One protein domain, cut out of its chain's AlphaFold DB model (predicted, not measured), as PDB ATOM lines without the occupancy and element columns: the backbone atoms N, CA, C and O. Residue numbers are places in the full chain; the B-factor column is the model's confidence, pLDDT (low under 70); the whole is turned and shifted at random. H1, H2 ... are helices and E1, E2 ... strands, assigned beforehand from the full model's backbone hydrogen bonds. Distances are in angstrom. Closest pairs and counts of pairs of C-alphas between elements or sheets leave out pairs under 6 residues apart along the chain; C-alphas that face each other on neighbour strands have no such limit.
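What this domain is: This is residues 2 to 88 of the 374 residues of the protein "Hypothetical protein" of Brandtodinium nutricula (UniProt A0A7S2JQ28). With little regular structure, a loop-rich core with three short helices has a two-strand antiparallel sheet at each end, E1 - E4 and hairpin E2 - E3; residues 2 to 7 stick out. Of 87 printed residues, 30 are in named elements, class mixed, ordered E1 H1 E2 E3 H2 H3 E4. It is loose, with radius of gyration of the C-alphas 16.6 A and spans 68, 29 and 18 A.

How they stand to each other: Start at E1, residues 11 to 14, antiparallel to E4, residues 84 to 87, with N 12 and O 86 2.9 A apart. H1, residues 28 to 33, only just touches H3, residues 73 to 76, with 3 C-alpha pairs within 8 A, the closest Cys 28 and Ala 73, 6.8 A. In hairpin E2, residues 49 to 52, and E3, residues 55 to 58, find N 50 and O 57 2.8 A apart. H2, residues 63 to 66, is apart from H1. Every O i to N i+4 pair is within hydrogen-bond range in H1; H2 and H3 are too short for one.

Where its parts are: Find C-alpha 11, starting E1, at (-24.105, 27.196, 10.491), and C-alpha 87, ending E4, at (-21.522, 24.878, 13.210).

The domain as a whole: The printed part has no cut; links E1 to H1 and H1 to E2 are long. Residues 2 to 7 have pLDDT under 70.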
ATOM      1  N   LEU A   2       0.166  30.152  -1.826       44.44
ATOM      2  CA  LEU A   2      -1.261  30.376  -1.610       44.44
ATOM      3  C   LEU A   2      -1.683  29.481  -0.445       44.44
ATOM      4  O   LEU A   2      -1.708  28.261  -0.579       44.44
ATOM      5  N   VAL A   3      -1.935  30.088   0.713       50.22
ATOM      6  CA  VAL A   3      -2.626  29.418   1.814       50.22
ATOM      7  C   VAL A   3      -4.068  29.247   1.343       50.22
ATOM      8  O   VAL A   3      -4.790  30.233   1.223       50.22
ATOM      9  N   LEU A   4      -4.461  28.020   0.991       55.12
ATOM     10  CA  LEU A   4      -5.865  27.688   0.765       55.12
ATOM     11  C   LEU A   4      -6.590  27.923   2.093       55.12
ATOM     12  O   LEU A   4      -6.334  27.224   3.074       55.12
ATOM     13  N   ALA A   5      -7.418  28.965   2.149       58.19
ATOM     14  CA  ALA A   5      -8.240  29.250   3.313       58.19
ATOM     15  C   ALA A   5      -9.173  28.054   3.551       58.19
ATOM     16  O   ALA A   5      -9.904  27.654   2.646       58.19
ATOM     17  N   ARG A   6      -9.124  27.464   4.751       61.50
ATOM     18  CA  ARG A   6     -10.126  26.477   5.171       61.50
ATOM     19  C   ARG A   6     -11.484  27.176   5.189       61.50
ATOM     20  O   ARG A   6     -11.591  28.245   5.786       61.50
ATOM     21  N   GLN A   7     -12.481  26.606   4.516       68.00
ATOM     22  CA  GLN A   7     -13.852  27.108   4.597       68.00
ATOM     23  C   GLN A   7     -14.360  26.935   6.029       68.00
ATOM     24  O   GLN A   7     -14.188  25.866   6.615       68.00
ATOM     25  N   GLU A   8     -14.944  27.991   6.593       77.81
ATOM     26  CA  GLU A   8     -15.614  27.910   7.890       77.81
ATOM     27  C   GLU A   8     -16.820  26.958   7.799       77.81
ATOM     28  O   GLU A   8     -17.462  26.899   6.744       77.81
ATOM     29  N   PRO A   9     -17.131  26.202   8.870       84.56
ATOM     30  CA  PRO A   9     -18.266  25.293   8.867       84.56
ATOM     31  C   PRO A   9     -19.570  26.052   8.621       84.56
ATOM     32  O   PRO A   9     -19.771  27.113   9.223       84.56
ATOM     33  N   PRO A  10     -20.484  25.521   7.793       88.69
ATOM     34  CA  PRO A  10     -21.798  26.121   7.645       88.69
ATOM     35  C   PRO A  10     -22.525  26.086   8.992       88.69
ATOM     36  O   PRO A  10     -22.479  25.088   9.712       88.69
ATOM     37  N   VAL A  11     -23.198  27.181   9.342       91.06
ATOM     38  CA  VAL A  11     -24.105  27.196  10.491       91.06
ATOM     39  C   VAL A  11     -25.415  26.559  10.053       91.06
ATOM     40  O   VAL A  11     -26.030  27.005   9.086       91.06
ATOM     41  N   ILE A  12     -25.833  25.524  10.770       92.00
ATOM     42  CA  ILE A  12     -27.064  24.779  10.515       92.00
ATOM     43  C   ILE A  12     -27.986  24.866  11.725       92.00
ATOM     44  O   ILE A  12     -27.552  25.176  12.839       92.00
ATOM     45  N   CYS A  13     -29.263  24.584  11.495       93.62
ATOM     46  CA  CYS A  13     -30.253  24.418  12.543       93.62
ATOM     47  C   CYS A  13     -30.772  22.982  12.518       93.62
ATOM     48  O   CYS A  13     -31.062  22.455  11.447       93.62
ATOM     49  N   VAL A  14     -30.922  22.380  13.696       93.00
ATOM     50  CA  VAL A  14     -31.598  21.090  13.865       93.00
ATOM     51  C   VAL A  14     -32.764  21.206  14.837       93.00
ATOM     52  O   VAL A  14     -32.696  21.935  15.832       93.00
ATOM     53  N   THR A  15     -33.827  20.455  14.557       93.38
ATOM     54  CA  THR A  15     -34.969  20.314  15.460       93.38
ATOM     55  C   THR A  15     -34.506  19.785  16.818       93.38
ATOM     56  O   THR A  15     -33.679  18.874  16.896       93.38
ATOM     57  N   SER A  16     -35.007  20.376  17.903       92.50
ATOM     58  CA  SER A  16     -34.592  20.018  19.260       92.50
ATOM     59  C   SER A  16     -35.778  20.018  20.230       92.50
ATOM     60  O   SER A  16     -36.302  21.090  20.526       92.50
ATOM     61  N   PRO A  17     -36.149  18.865  20.815       92.12
ATOM     62  CA  PRO A  17     -35.520  17.546  20.655       92.12
ATOM     63  C   PRO A  17     -35.715  16.948  19.241       92.12
ATOM     64  O   PRO A  17     -36.687  17.312  18.592       92.12
ATOM     65  N   PRO A  18     -34.839  16.037  18.763       84.56
ATOM     66  CA  PRO A  18     -34.868  15.525  17.381       84.56
ATOM     67  C   PRO A  18     -36.204  14.901  16.957       84.56
ATOM     68  O   PRO A  18     -36.640  15.099  15.829       84.56
ATOM     69  N   ASP A  19     -36.888  14.235  17.891       88.56
ATOM     70  CA  ASP A  19     -38.183  13.575  17.668       88.56
ATOM     71  C   ASP A  19     -39.364  14.405  18.195       88.56
ATOM     72  O   ASP A  19     -40.385  13.867  18.636       88.56
ATOM     73  N   TRP A  20     -39.214  15.732  18.244       95.88
ATOM     74  CA  TRP A  20     -40.276  16.591  18.748       95.88
ATOM     75  C   TRP A  20     -41.542  16.461  17.893       95.88
ATOM     76  O   TRP A  20     -41.529  16.591  16.667       95.88
ATOM     77  N   SER A  21     -42.657  16.258  18.584       97.19
ATOM     78  CA  SER A  21     -43.998  16.446  18.050       97.19
ATOM     79  C   SER A  21     -44.837  17.199  19.071       97.19
ATOM     80  O   SER A  21     -44.578  17.148  20.277       97.19
ATOM     81  N   ASP A  22     -45.822  17.930  18.570       96.25
ATOM     82  CA  ASP A  22     -46.767  18.657  19.401       96.25
ATOM     83  C   ASP A  22     -47.744  17.698  20.117       96.25
ATOM     84  O   ASP A  22     -47.733  16.481  19.920       96.25
ATOM     85  N   SER A  23     -48.627  18.234  20.962       96.44
ATOM     86  CA  SER A  23     -49.596  17.428  21.721       96.44
ATOM     87  C   SER A  23     -50.640  16.690  20.865       96.44
ATOM     88  O   SER A  23     -51.380  15.856  21.393       96.44
ATOM     89  N   LEU A  24     -50.704  16.969  19.561       94.12
ATOM     90  CA  LEU A  24     -51.557  16.299  18.580       94.12
ATOM     91  C   LEU A  24     -50.776  15.346  17.660       94.12
ATOM     92  O   LEU A  24     -51.383  14.712  16.796       94.12
ATOM     93  N   GLY A  25     -49.461  15.217  17.851       95.94
ATOM     94  CA  GLY A  25     -48.586  14.371  17.044       95.94
ATOM     95  C   GLY A  25     -48.077  15.027  15.757       95.94
ATOM     96  O   GLY A  25     -47.536  14.325  14.903       95.94
ATOM     97  N   TYR A  26     -48.218  16.345  15.586       95.69
ATOM     98  CA  TYR A  26     -47.627  17.051  14.447       95.69
ATOM     99  C   TYR A  26     -46.138  17.318  14.675       95.69
ATOM    100  O   TYR A  26     -45.741  17.906  15.677       95.69
ATOM    101  N   THR A  27     -45.315  16.898  13.715       97.00
ATOM    102  CA  THR A  27     -43.858  17.115  13.694       97.00
ATOM    103  C   THR A  27     -43.491  18.471  13.088       97.00
ATOM    104  O   THR A  27     -44.325  19.122  12.457       97.00
ATOM    105  N   CYS A  28     -42.223  18.878  13.197       96.56
ATOM    106  CA  CYS A  28     -41.737  20.107  12.563       96.56
ATOM    107  C   CYS A  28     -41.981  20.165  11.046       96.56
ATOM    108  O   CYS A  28     -42.336  21.230  10.547       96.56
ATOM    109  N   ASP A  29     -41.926  19.032  10.339       95.81
ATOM    110  CA  ASP A  29     -42.248  18.966   8.906       95.81
ATOM    111  C   ASP A  29     -43.694  19.382   8.616       95.81
ATOM    112  O   ASP A  29     -43.985  19.998   7.591       95.81
ATOM    113  N   HIS A  30     -44.631  19.076   9.520       96.75
ATOM    114  CA  HIS A  30     -46.017  19.516   9.381       96.75
ATOM    115  C   HIS A  30     -46.143  21.027   9.569       96.75
ATOM    116  O   HIS A  30     -46.897  21.666   8.838       96.75
ATOM    117  N   TYR A  31     -45.410  21.592  10.533       96.44
ATOM    118  CA  TYR A  31     -45.417  23.029  10.791       96.44
ATOM    119  C   TYR A  31     -44.793  23.823   9.639       96.44
ATOM    120  O   TYR A  31     -45.332  24.866   9.269       96.44
ATOM    121  N   GLU A  32     -43.720  23.304   9.040       96.31
ATOM    122  CA  GLU A  32     -43.071  23.889   7.866       96.31
ATOM    123  C   GLU A  32     -43.942  23.754   6.610       96.31
ATOM    124  O   GLU A  32     -44.311  24.753   5.998       96.31
ATOM    125  N   SER A  33     -44.340  22.528   6.249       96.75
ATOM    126  CA  SER A  33     -45.068  22.257   4.996       96.75
ATOM    127  C   SER A  33     -46.455  22.893   4.928       96.75
ATOM    128  O   SER A  33     -46.975  23.117   3.834       96.75
ATOM    129  N   ARG A  34     -47.074  23.171   6.080       96.25
ATOM    130  CA  ARG A  34     -48.387  23.825   6.164       96.25
ATOM    131  C   ARG A  34     -48.300  25.288   6.569       96.25
ATOM    132  O   ARG A  34     -49.346  25.889   6.798       96.25
ATOM    133  N   GLU A  35     -47.093  25.843   6.673       96.75
ATOM    134  CA  GLU A  35     -46.856  27.238   7.053       96.75
ATOM    135  C   GLU A  35     -47.600  27.619   8.346       96.75
ATOM    136  O   GLU A  35     -48.228  28.675   8.445       96.75
ATOM    137  N   TYR A  36     -47.592  26.730   9.342       96.38
ATOM    138  CA  TYR A  36     -48.268  26.951  10.625       96.38
ATOM    139  C   TYR A  36     -47.503  27.913  11.537       96.38
ATOM    140  O   TYR A  36     -48.095  28.537  12.417       96.38
ATOM    141  N   CYS A  37     -46.209  28.084  11.301       97.19
ATOM    142  CA  CYS A  37     -45.361  29.051  11.980       97.19
ATOM    143  C   CYS A  37     -44.577  29.884  10.960       97.19
ATOM    144  O   CYS A  37     -44.465  29.512   9.790       97.19
ATOM    145  N   ALA A  38     -44.035  31.008  11.414       95.75
ATOM    146  CA  ALA A  38     -43.061  31.803  10.683       95.75
ATOM    147  C   ALA A  38     -41.660  31.663  11.314       95.75
ATOM    148  O   ALA A  38     -41.555  31.317  12.495       95.75
ATOM    149  N   PRO A  39     -40.575  31.983  10.578       95.19
ATOM    150  CA  PRO A  39     -39.200  31.849  11.076       95.19
ATOM    151  C   PRO A  39     -38.838  32.720  12.286       95.19
ATOM    152  O   PRO A  39     -37.745  32.587  12.822       95.19
ATOM    153  N   ASP A  40     -39.707  33.642  12.697       95.12
ATOM    154  CA  ASP A  40     -39.541  34.477  13.890       95.12
ATOM    155  C   ASP A  40     -40.269  33.917  15.127       95.12
ATOM    156  O   ASP A  40     -40.306  34.573  16.168       95.12
ATOM    157  N   GLY A  41     -40.860  32.721  15.021       94.94
ATOM    158  CA  GLY A  41     -41.641  32.084  16.084       94.94
ATOM    159  C   GLY A  41     -43.100  32.520  16.135       94.94
ATOM    160  O   GLY A  41     -43.854  32.026  16.974       94.94
ATOM    161  N   SER A  42     -43.528  33.420  15.248       95.38
ATOM    162  CA  SER A  42     -44.927  33.826  15.160       95.38
ATOM    163  C   SER A  42     -45.781  32.807  14.396       95.38
ATOM    164  O   SER A  42     -45.295  31.826  13.829       95.38
ATOM    165  N   LEU A  43     -47.098  33.020  14.415       95.38
ATOM    166  CA  LEU A  43     -48.052  32.185  13.688       95.38
ATOM    167  C   LEU A  43     -47.897  32.401  12.182       95.38
ATOM    168  O   LEU A  43     -47.879  33.537  11.711       95.38
ATOM    169  N   GLY A  44     -47.800  31.302  11.440       95.25
ATOM    170  CA  GLY A  44     -47.596  31.334   9.997       95.25
ATOM    171  C   GLY A  44     -48.886  31.590   9.216       95.25
ATOM    172  O   GLY A  44     -49.991  31.589   9.764       95.25
ATOM    173  N   ALA A  45     -48.754  31.811   7.908       93.88
ATOM    174  CA  ALA A  45     -49.875  32.150   7.028       93.88
ATOM    175  C   ALA A  45     -50.917  31.025   6.894       93.88
ATOM    176  O   ALA A  45     -52.094  31.295   6.652       93.88
ATOM    177  N   GLY A  46     -50.499  29.772   7.085       94.25
ATOM    178  CA  GLY A  46     -51.382  28.613   7.118       94.25
ATOM    179  C   GLY A  46     -52.099  28.418   8.453       94.25
ATOM    180  O   GLY A  46     -52.938  27.520   8.563       94.25
ATOM    181  N   TRP A  47     -51.813  29.242   9.469       94.38
ATOM    182  CA  TRP A  47     -52.521  29.199  10.743       94.38
ATOM    183  C   TRP A  47     -53.943  29.761  10.594       94.38
ATOM    184  O   TRP A  47     -54.112  30.936  10.252       94.38
ATOM    185  N   PRO A  48     -55.005  28.974  10.848       91.38
ATOM    186  CA  PRO A  48     -56.360  29.408  10.540       91.38
ATOM    187  C   PRO A  48     -56.802  30.622  11.346       91.38
ATOM    188  O   PRO A  48     -56.754  30.648  12.581       91.38
ATOM    189  N   THR A  49     -57.323  31.609  10.625       89.69
ATOM    190  CA  THR A  49     -57.893  32.833  11.183       89.69
ATOM    191  C   THR A  49     -59.406  32.874  10.970       89.69
ATOM    192  O   THR A  49     -59.955  32.259  10.055       89.69
ATOM    193  N   ILE A  50     -60.103  33.592  11.846       86.44
ATOM    194  CA  ILE A  50     -61.521  33.917  11.727       86.44
ATOM    195  C   ILE A  50     -61.706  35.423  11.897       86.44
ATOM    196  O   ILE A  50     -61.076  36.044  12.753       86.44
ATOM    197  N   THR A  51     -62.600  36.017  11.110       88.00
ATOM    198  CA  THR A  51     -62.941  37.439  11.225       88.00
ATOM    199  C   THR A  51     -64.240  37.604  12.000       88.00
ATOM    200  O   THR A  51     -65.305  37.196  11.539       88.00
ATOM    201  N   ILE A  52     -64.178  38.252  13.162       81.19
ATOM    202  CA  ILE A  52     -65.350  38.598  13.973       81.19
ATOM    203  C   ILE A  52     -65.417  40.118  14.073       81.19
ATOM    204  O   ILE A  52     -64.503  40.747  14.591       81.19
ATOM    205  N   ARG A  53     -66.512  40.724  13.594       84.06
ATOM    206  CA  ARG A  53     -66.731  42.186  13.665       84.06
ATOM    207  C   ARG A  53     -65.538  43.004  13.132       84.06
ATOM    208  O   ARG A  53     -65.098  43.953  13.773       84.06
ATOM    209  N   ASN A  54     -65.031  42.633  11.954       84.88
ATOM    210  CA  ASN A  54     -63.873  43.259  11.293       84.88
ATOM    211  C   ASN A  54     -62.548  43.165  12.074       84.88
ATOM    212  O   ASN A  54     -61.630  43.936  11.817       84.88
ATOM    213  N   GLN A  55     -62.430  42.218  13.007       84.44
ATOM    214  CA  GLN A  55     -61.178  41.885  13.685       84.44
ATOM    215  C   GLN A  55     -60.807  40.440  13.361       84.44
ATOM    216  O   GLN A  55     -61.636  39.543  13.506       84.44
ATOM    217  N   SER A  56     -59.574  40.227  12.898       82.62
ATOM    218  CA  SER A  56     -59.036  38.885  12.660       82.62
ATOM    219  C   SER A  56     -58.532  38.305  13.977       82.62
ATOM    220  O   SER A  56     -57.804  38.971  14.709       82.62
ATOM    221  N   ALA A  57     -58.925  37.073  14.276       83.31
ATOM    222  CA  ALA A  57     -58.481  36.316  15.436       83.31
ATOM    223  C   ALA A  57     -58.032  34.918  14.999       83.31
ATOM    224  O   ALA A  57     -58.578  34.352  14.054       83.31
ATOM    225  N   ASN A  58     -57.057  34.342  15.695       86.75
ATOM    226  CA  ASN A  58     -56.571  32.993  15.403       86.75
ATOM    227  C   ASN A  58     -57.568  31.962  15.931       86.75
ATOM    228  O   ASN A  58     -57.860  31.937  17.128       86.75
ATOM    229  N   LEU A  59     -58.081  31.104  15.052       87.69
ATOM    230  CA  LEU A  59     -59.117  30.126  15.387       87.69
ATOM    231  C   LEU A  59     -58.596  29.049  16.348       87.69
ATOM    232  O   LEU A  59     -59.325  28.562  17.211       87.69
ATOM    233  N   TRP A  60     -57.329  28.678  16.194       91.25
ATOM    234  CA  TRP A  60     -56.686  27.596  16.939       91.25
ATOM    235  C   TRP A  60     -56.015  28.065  18.241       91.25
ATOM    236  O   TRP A  60     -55.734  27.262  19.134       91.25
ATOM    237  N   GLY A  61     -55.897  29.379  18.437       90.94
ATOM    238  CA  GLY A  61     -55.135  29.966  19.539       90.94
ATOM    239  C   GLY A  61     -53.644  30.069  19.201       90.94
ATOM    240  O   GLY A  61     -53.308  30.067  18.016       90.94
ATOM    241  N   PRO A  62     -52.770  30.231  20.206       94.12
ATOM    242  CA  PRO A  62     -51.337  30.401  19.991       94.12
ATOM    243  C   PRO A  62     -50.590  29.046  20.013       94.12
ATOM    244  O   PRO A  62     -51.191  28.020  20.353       94.12
ATOM    245  N   LEU A  63     -49.305  29.026  19.636       94.94
ATOM    246  CA  LEU A  63     -48.513  27.790  19.486       94.94
ATOM    247  C   LEU A  63     -48.334  27.035  20.807       94.94
ATOM    248  O   LEU A  63     -48.388  25.807  20.824       94.94
ATOM    249  N   GLU A  64     -48.211  27.749  21.926       96.31
ATOM    250  CA  GLU A  64     -47.969  27.196  23.264       96.31
ATOM    251  C   GLU A  64     -49.080  26.232  23.697       96.31
ATOM    252  O   GLU A  64     -48.862  25.325  24.499       96.31
ATOM    253  N   ARG A  65     -50.290  26.392  23.146       95.94
ATOM    254  CA  ARG A  65     -51.414  25.480  23.395       95.94
ATOM    255  C   ARG A  65     -51.113  24.052  22.937       95.94
ATOM    256  O   ARG A  65     -51.650  23.102  23.502       95.94
ATOM    257  N   TYR A  66     -50.290  23.920  21.907       96.06
ATOM    258  CA  TYR A  66     -49.922  22.652  21.296       96.06
ATOM    259  C   TYR A  66     -48.612  22.103  21.866       96.06
ATOM    260  O   TYR A  66     -48.194  21.019  21.478       96.06
ATOM    261  N   ALA A  67     -47.998  22.790  22.835       96.56
ATOM    262  CA  ALA A  67     -46.751  22.360  23.446       96.56
ATOM    263  C   ALA A  67     -46.833  20.932  24.013       96.56
ATOM    264  O   ALA A  67     -47.766  20.578  24.740       96.56
ATOM    265  N   TRP A  68     -45.797  20.138  23.750       94.31
ATOM    266  CA  TRP A  68     -45.558  18.861  24.415       94.31
ATOM    267  C   TRP A  68     -44.423  19.033  25.423       94.31
ATOM    268  O   TRP A  68     -43.364  19.564  25.089       94.31
ATOM    269  N   ASN A  69     -44.644  18.635  26.680       92.94
ATOM    270  CA  ASN A  69     -43.706  18.881  27.788       92.94
ATOM    271  C   ASN A  69     -43.257  20.352  27.917       92.94
ATOM    272  O   ASN A  69     -42.131  20.634  28.324       92.94
ATOM    273  N   GLY A  70     -44.143  21.295  27.576       94.94
ATOM    274  CA  GLY A  70     -43.855  22.730  27.630       94.94
ATOM    275  C   GLY A  70     -42.990  23.260  26.481       94.94
ATOM    276  O   GLY A  70     -42.559  24.403  26.557       94.94
ATOM    277  N   ILE A  71     -42.747  22.458  25.439       97.00
ATOM    278  CA  ILE A  71     -42.023  22.856  24.229       97.00
ATOM    279  C   ILE A  71     -43.016  22.891  23.064       97.00
ATOM    280  O   ILE A  71     -43.579  21.852  22.706       97.00
ATOM    281  N   ASP A  72     -43.236  24.068  22.484       97.25
ATOM    282  CA  ASP A  72     -44.001  24.242  21.245       97.25
ATOM    283  C   ASP A  72     -43.093  24.353  20.004       97.25
ATOM    284  O   ASP A  72     -41.861  24.329  20.096       97.25
ATOM    285  N   ALA A  73     -43.713  24.479  18.829       97.25
ATOM    286  CA  ALA A  73     -43.010  24.519  17.552       97.25
ATOM    287  C   ALA A  73     -42.028  25.696  17.429       97.25
ATOM    288  O   ALA A  73     -40.964  25.522  16.839       97.25
ATOM    289  N   SER A  74     -42.329  26.863  18.015       97.25
ATOM    290  CA  SER A  74     -41.433  28.032  17.987       97.25
ATOM    291  C   SER A  74     -40.142  27.805  18.773       97.25
ATOM    292  O   SER A  74     -39.141  28.470  18.535       97.25
ATOM    293  N   MET A  75     -40.143  26.837  19.693       97.31
ATOM    294  CA  MET A  75     -38.971  26.459  20.479       97.31
ATOM    295  C   MET A  75     -38.236  25.269  19.863       97.31
ATOM    296  O   MET A  75     -37.007  25.223  19.898       97.31
ATOM    297  N   ALA A  76     -38.968  24.309  19.295       97.38
ATOM    298  CA  ALA A  76     -38.391  23.062  18.806       97.38
ATOM    299  C   ALA A  76     -37.924  23.110  17.350       97.38
ATOM    300  O   ALA A  76     -36.910  22.490  17.022       97.38
ATOM    301  N   CYS A  77     -38.654  23.808  16.480       97.56
ATOM    302  CA  CYS A  77     -38.529  23.665  15.034       97.56
ATOM    303  C   CYS A  77     -37.732  24.803  14.404       97.56
ATOM    304  O   CYS A  77     -38.046  25.979  14.588       97.56
ATOM    305  N   CYS A  78     -36.769  24.449  13.556       96.00
ATOM    306  CA  CYS A  78     -35.944  25.414  12.831       96.00
ATOM    307  C   CYS A  78     -36.744  26.330  11.904       96.00
ATOM    308  O   CYS A  78     -36.504  27.535  11.877       96.00
ATOM    309  N   ALA A  79     -37.733  25.779  11.189       95.50
ATOM    310  CA  ALA A  79     -38.620  26.554  10.318       95.50
ATOM    311  C   ALA A  79     -39.433  27.613  11.085       95.50
ATOM    312  O   ALA A  79     -39.849  28.613  10.505       95.50
ATOM    313  N   CYS A  80     -39.614  27.412  12.392       97.06
ATOM    314  CA  CYS A  80     -40.321  28.321  13.282       97.06
ATOM    315  C   CYS A  80     -39.379  29.243  14.075       97.06
ATOM    316  O   CYS A  80     -39.812  29.849  15.046       97.06
ATOM    317  N   GLY A  81     -38.085  29.309  13.739       94.62
ATOM    318  CA  GLY A  81     -37.106  30.126  14.472       94.62
ATOM    319  C   GLY A  81     -36.578  29.516  15.773       94.62
ATOM    320  O   GLY A  81     -35.752  30.137  16.444       94.62
ATOM    321  N   GLY A  82     -37.026  28.309  16.118       95.81
ATOM    322  CA  GLY A  82     -36.547  27.540  17.258       95.81
ATOM    323  C   GLY A  82     -35.395  26.608  16.899       95.81
ATOM    324  O   GLY A  82     -34.558  26.895  16.042       95.81
ATOM    325  N   GLY A  83     -35.373  25.451  17.557       94.38
ATOM    326  CA  GLY A  83     -34.354  24.429  17.365       94.38
ATOM    327  C   GLY A  83     -33.009  24.816  17.973       94.38
ATOM    328  O   GLY A  83     -32.878  25.750  18.768       94.38
ATOM    329  N   ARG A  84     -31.976  24.051  17.625       94.25
ATOM    330  CA  ARG A  84     -30.593  24.320  18.027       94.25
ATOM    331  C   ARG A  84     -29.778  24.698  16.808       94.25
ATOM    332  O   ARG A  84     -29.731  23.945  15.839       94.25
ATOM    333  N   THR A  85     -29.093  25.831  16.892       93.06
ATOM    334  CA  THR A  85     -28.167  26.295  15.861       93.06
ATOM    335  C   THR A  85     -26.722  26.078  16.283       93.06
ATOM    336  O   THR A  85     -26.370  26.155  17.463       93.06
ATOM    337  N   GLY A  86     -25.866  25.791  15.312       91.50
ATOM    338  CA  GLY A  86     -24.446  25.595  15.554       91.50
ATOM    339  C   GLY A  86     -23.676  25.309  14.270       91.50
ATOM    340  O   GLY A  86     -24.285  25.130  13.213       91.50
ATOM    341  N   PRO A  87     -22.337  25.295  14.339       91.44
ATOM    342  CA  PRO A  87     -21.522  24.878  13.210       91.44
ATOM    343  C   PRO A  87     -21.786  23.401  12.912       91.44
ATOM    344  O   PRO A  87     -21.782  22.571  13.823       91.44
ATOM    345  N   ALA A  88     -21.995  23.077  11.639       89.75
ATOM    346  CA  ALA A  88     -22.087  21.697  11.196       89.75
ATOM    347  C   ALA A  88     -20.784  20.952  11.502       89.75
ATOM    348  O   ALA A  88     -19.682  21.508  11.417       89.75
TER     349      ALA A  88